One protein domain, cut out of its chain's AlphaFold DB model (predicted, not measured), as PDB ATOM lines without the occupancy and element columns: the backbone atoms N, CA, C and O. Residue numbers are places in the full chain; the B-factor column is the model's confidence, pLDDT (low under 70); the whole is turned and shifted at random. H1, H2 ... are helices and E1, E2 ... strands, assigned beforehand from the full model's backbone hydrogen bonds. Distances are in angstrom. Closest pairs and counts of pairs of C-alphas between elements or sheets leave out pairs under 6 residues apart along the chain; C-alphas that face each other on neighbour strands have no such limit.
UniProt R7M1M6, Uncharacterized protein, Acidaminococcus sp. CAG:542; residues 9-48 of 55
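Overview. This is residues 9 to 48 of the 55 residues of an uncharacterized protein of Acidaminococcus sp. CAG:542 (UniProt R7M1M6). A small two-stranded hairpin, E1 and E2, has one longer helix, H1, folded back alongside it next to E2, with residues 9 to 15 looping by one side of the gap between hairpin and helix. The printed part has 40 residues, in the order E1, E2, H1; the sheet E1 - E2 is antiparallel and the class is mixed, helices and strands. It is compact, with a radius of gyration of the C-alphas of 9.8 A and spans of 26 by 23 by 15 A.

Along the chain. E1 is residues 16 to 19, 9.4 A long, beginning at C-alpha 16 (92.749, 122.985, 81.694). E2 is residues 24 to 27, 9.9 A long. H1 is residues 33 to 47, 21.2 A long, ending at C-alpha 47 (80.495, 131.282, 93.981).

Arrangement. E1 and E2 form a hairpin, antiparallel at 146 degrees, with N 17 and O 26 within hydrogen-bond range at 2.8 A. The closest C-alphas of E2 and H1, those of Leu 27 and Arg 36, are 7.2 A apart. E1 and H1 are apart. In H1 every O i to N i+4 pair is within hydrogen-bond range.

Size, cuts and confidence. The C-alphas farthest apart, of Lys 30 and Glu 48, are 27.3 A apart. The printed part has no cut, and both links are tight. Residue 48 has pLDDT under 70.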
ATOM      1  N   PHE A   9      85.059 119.692  81.887       89.31
ATOM      2  CA  PHE A   9      86.377 120.272  81.646       89.31
ATOM      3  C   PHE A   9      87.516 119.510  82.338       89.31
ATOM      4  O   PHE A   9      88.640 119.595  81.862       89.31
ATOM      5  N   LEU A  10      87.238 118.750  83.406       89.00
ATOM      6  CA  LEU A  10      88.221 117.917  84.108       89.00
ATOM      7  C   LEU A  10      88.368 116.511  83.507       89.00
ATOM      8  O   LEU A  10      89.195 115.737  83.992       89.00
ATOM      9  N   GLU A  11      87.592 116.154  82.480       89.88
ATOM     10  CA  GLU A  11      87.726 114.853  81.815       89.88
ATOM     11  C   GLU A  11      88.998 114.752  80.975       89.88
ATOM     12  O   GLU A  11      89.588 113.677  80.904       89.88
ATOM     13  N   ASN A  12      89.466 115.869  80.405       90.00
ATOM     14  CA  ASN A  12      90.726 115.916  79.671       90.00
ATOM     15  C   ASN A  12      91.700 116.914  80.304       90.00
ATOM     16  O   ASN A  12      91.414 118.113  80.332       90.00
ATOM     17  N   PRO A  13      92.890 116.461  80.739       89.69
ATOM     18  CA  PRO A  13      93.903 117.334  81.328       89.69
ATOM     19  C   PRO A  13      94.464 118.364  80.340       89.69
ATOM     20  O   PRO A  13      95.054 119.347  80.756       89.69
ATOM     21  N   GLU A  14      94.269 118.186  79.032       93.38
ATOM     22  CA  GLU A  14      94.680 119.181  78.035       93.38
ATOM     23  C   GLU A  14      93.764 120.410  77.980       93.38
ATOM     24  O   GLU A  14      94.172 121.454  77.467       93.38
ATOM     25  N   TRP A  15      92.528 120.298  78.479       93.31
ATOM     26  CA  TRP A  15      91.536 121.376  78.450       93.31
ATOM     27  C   TRP A  15      91.725 122.395  79.566       93.31
ATOM     28  O   TRP A  15      91.129 123.470  79.512       93.31
ATOM     29  N   TYR A  16      92.542 122.092  80.570       92.44
ATOM     30  CA  TYR A  16      92.749 122.985  81.694       92.44
ATOM     31  C   TYR A  16      94.188 122.962  82.188       92.44
ATOM     32  O   TYR A  16      94.918 121.991  82.033       92.44
ATOM     33  N   THR A  17      94.584 124.046  82.827       93.88
ATOM     34  CA  THR A  17      95.795 124.131  83.633       93.88
ATOM     35  C   THR A  17      95.404 124.564  85.031       93.88
ATOM     36  O   THR A  17      94.403 125.252  85.227       93.88
ATOM     37  N   TYR A  18      96.155 124.126  86.031       89.56
ATOM     38  CA  TYR A  18      95.960 124.618  87.385       89.56
ATOM     39  C   TYR A  18      96.849 125.840  87.599       89.56
ATOM     40  O   TYR A  18      98.073 125.746  87.481       89.56
ATOM     41  N   ASP A  19      96.235 126.987  87.878       91.00
ATOM     42  CA  ASP A  19      96.947 128.205  88.225       91.00
ATOM     43  C   ASP A  19      97.219 128.208  89.729       91.00
ATOM     44  O   ASP A  19      96.326 128.430  90.546       91.00
ATOM     45  N   VAL A  20      98.468 127.915  90.092       90.12
ATOM     46  CA  VAL A  20      98.910 127.837  91.491       90.12
ATOM     47  C   VAL A  20      98.907 129.193  92.197       90.12
ATOM     48  O   VAL A  20      98.869 129.223  93.423       90.12
ATOM     49  N   TYR A  21      98.946 130.302  91.453       90.31
ATOM     50  CA  TYR A  21      98.946 131.646  92.030       90.31
ATOM     51  C   TYR A  21      97.535 132.073  92.431       90.31
ATOM     52  O   TYR A  21      97.348 132.638  93.504       90.31
ATOM     53  N   GLU A  22      96.539 131.774  91.595       85.88
ATOM     54  CA  GLU A  22      95.131 132.067  91.892       85.88
ATOM     55  C   GLU A  22      94.413 130.929  92.634       85.88
ATOM     56  O   GLU A  22      93.305 131.119  93.135       85.88
ATOM     57  N   GLY A  23      95.017 129.737  92.694       88.12
ATOM     58  CA  GLY A  23      94.412 128.541  93.282       88.12
ATOM     59  C   GLY A  23      93.219 128.008  92.481       88.12
ATOM     60  O   GLY A  23      92.347 127.343  93.040       88.12
ATOM     61  N   LYS A  24      93.155 128.311  91.178       87.69
ATOM     62  CA  LYS A  24      92.010 128.033  90.299       87.69
ATOM     63  C   LYS A  24      92.452 127.277  89.049       87.69
ATOM     64  O   LYS A  24      93.503 127.538  88.474       87.69
ATOM     65  N   TYR A  25      91.619 126.355  88.580       90.00
ATOM     66  CA  TYR A  25      91.721 125.828  87.220       90.00
ATOM     67  C   TYR A  25      91.485 126.957  86.215       90.00
ATOM     68  O   TYR A  25      90.560 127.736  86.412       90.00
ATOM     69  N   LYS A  26      92.264 127.006  85.137       91.38
ATOM     70  CA  LYS A  26      92.073 127.865  83.965       91.38
ATOM     71  C   LYS A  26      91.885 126.994  82.739       91.38
ATOM     72  O   LYS A  26      92.599 126.012  82.567       91.38
ATOM     73  N   LEU A  27      90.939 127.345  81.878       90.94
ATOM     74  CA  LEU A  27      90.776 126.638  80.614       90.94
ATOM     75  C   LEU A  27      91.848 127.051  79.615       90.94
ATOM     76  O   LEU A  27      92.176 128.229  79.489       90.94
ATOM     77  N   THR A  28      92.352 126.073  78.877       91.94
ATOM     78  CA  THR A  28      93.249 126.311  77.748       91.94
ATOM     79  C   THR A  28      92.442 126.555  76.475       91.94
ATOM     80  O   THR A  28      91.241 126.276  76.403       91.94
ATOM     81  N   ASP A  29      93.105 127.021  75.416       91.38
ATOM     82  CA  ASP A  29      92.445 127.183  74.117       91.38
ATOM     83  C   ASP A  29      91.971 125.842  73.521       91.38
ATOM     84  O   ASP A  29      90.997 125.799  72.771       91.38
ATOM     85  N   LYS A  30      92.577 124.727  73.955       91.62
ATOM     86  CA  LYS A  30      92.182 123.360  73.582       91.62
ATOM     87  C   LYS A  30      90.830 122.940  74.168       91.62
ATOM     88  O   LYS A  30      90.260 121.949  73.715       91.62
ATOM     89  N   ALA A  31      90.323 123.646  75.181       91.44
ATOM     90  CA  ALA A  31      89.034 123.344  75.785       91.44
ATOM     91  C   ALA A  31      87.895 123.545  74.782       91.44
ATOM     92  O   ALA A  31      87.711 124.633  74.223       91.44
ATOM     93  N   THR A  32      87.075 122.512  74.609       93.12
ATOM     94  CA  THR A  32      85.886 122.582  73.758       93.12
ATOM     95  C   THR A  32      84.843 123.544  74.336       93.12
ATOM     96  O   THR A  32      84.857 123.903  75.517       93.12
ATOM     97  N   LYS A  33      83.880 123.958  73.504       92.00
ATOM     98  CA  LYS A  33      82.770 124.820  73.946       92.00
ATOM     99  C   LYS A  33      81.964 124.190  75.088       92.00
ATOM    100  O   LYS A  33      81.474 124.907  75.956       92.00
ATOM    101  N   GLU A  34      81.836 122.866  75.100       90.00
ATOM    102  CA  GLU A  34      81.140 122.134  76.161       90.00
ATOM    103  C   GLU A  34      81.939 122.137  77.466       90.00
ATOM    104  O   GLU A  34      81.374 122.410  78.526       90.00
ATOM    105  N   ALA A  35      83.262 121.943  77.394       90.75
ATOM    106  CA  ALA A  35      84.143 122.070  78.553       90.75
ATOM    107  C   ALA A  35      84.063 123.486  79.150       90.75
ATOM    108  O   ALA A  35      83.907 123.632  80.362       90.75
ATOM    109  N   ARG A  36      84.045 124.525  78.300       91.31
ATOM    110  CA  ARG A  36      83.846 125.927  78.719       91.31
ATOM    111  C   ARG A  36      82.537 126.134  79.478       91.31
ATOM    112  O   ARG A  36      82.554 126.689  80.574       91.31
ATOM    113  N   LYS A  37      81.421 125.617  78.958       91.31
ATOM    114  CA  LYS A  37      80.125 125.670  79.659       91.31
ATOM    115  C   LYS A  37      80.160 124.937  81.002       91.31
ATOM    116  O   LYS A  37      79.605 125.421  81.985       91.31
ATOM    117  N   SER A  38      80.809 123.773  81.061       90.44
ATOM    118  CA  SER A  38      80.907 123.008  82.308       90.44
ATOM    119  C   SER A  38      81.793 123.685  83.353       90.44
ATOM    120  O   SER A  38      81.499 123.567  84.540       90.44
ATOM    121  N   TYR A  39      82.861 124.362  82.935       91.44
ATOM    122  CA  TYR A  39      83.727 125.156  83.804       91.44
ATOM    123  C   TYR A  39      82.979 126.336  84.418       91.44
ATOM    124  O   TYR A  39      83.002 126.508  85.632       91.44
ATOM    125  N   GLU A  40      82.255 127.101  83.598       90.12
ATOM    126  CA  GLU A  40      81.465 128.238  84.076       90.12
ATOM    127  C   GLU A  40      80.423 127.781  85.103       90.12
ATOM    128  O   GLU A  40      80.318 128.355  86.181       90.12
ATOM    129  N   LYS A  41      79.728 126.666  84.833       88.94
ATOM    130  CA  LYS A  41      78.779 126.067  85.781       88.94
ATOM    131  C   LYS A  41      79.445 125.598  87.080       88.94
ATOM    132  O   LYS A  41      78.823 125.685  88.134       88.94
ATOM    133  N   PHE A  42      80.672 125.077  87.009       87.94
ATOM    134  CA  PHE A  42      81.425 124.628  88.182       87.94
ATOM    135  C   PHE A  42      81.792 125.804  89.088       87.94
ATOM    136  O   PHE A  42      81.489 125.761  90.275       87.94
ATOM    137  N   TYR A  43      82.360 126.874  88.530       86.06
ATOM    138  CA  TYR A  43      82.710 128.064  89.310       86.06
ATOM    139  C   TYR A  43      81.492 128.835  89.791       86.06
ATOM    140  O   TYR A  43      81.464 129.231  90.946       86.06
ATOM    141  N   LYS A  44      80.445 128.944  88.972       86.94
ATOM    142  CA  LYS A  44      79.187 129.560  89.393       86.94
ATOM    143  C   LYS A  44      78.586 128.860  90.617       86.94
ATOM    144  O   LYS A  44      78.177 129.529  91.551       86.94
ATOM    145  N   ARG A  45      78.621 127.520  90.657       82.06
ATOM    146  CA  ARG A  45      78.214 126.737  91.840       82.06
ATOM    147  C   ARG A  45      79.126 126.917  93.054       82.06
ATOM    148  O   ARG A  45      78.666 126.703  94.162       82.06
ATOM    149  N   LEU A  46      80.407 127.230  92.858       79.50
ATOM    150  CA  LEU A  46      81.335 127.519  93.960       79.50
ATOM    151  C   LEU A  46      81.163 128.946  94.498       79.50
ATOM    152  O   LEU A  46      81.407 129.183  95.675       79.50
ATOM    153  N   GLU A  47      80.783 129.887  93.632       76.88
ATOM    154  CA  GLU A  47      80.495 131.282  93.981       76.88
ATOM    155  C   GLU A  47      79.100 131.481  94.574       76.88
ATOM    156  O   GLU A  47      78.867 132.496  95.222       76.88
ATOM    157  N   GLU A  48      78.185 130.534  94.369       66.88
ATOM    158  CA  GLU A  48      76.933 130.420  95.113       66.88
ATOM    159  C   GLU A  48      77.199 129.563  96.363       66.88
ATOM    160  O   GLU A  48      77.020 128.344  96.306       66.88
TER     161      GLU A  48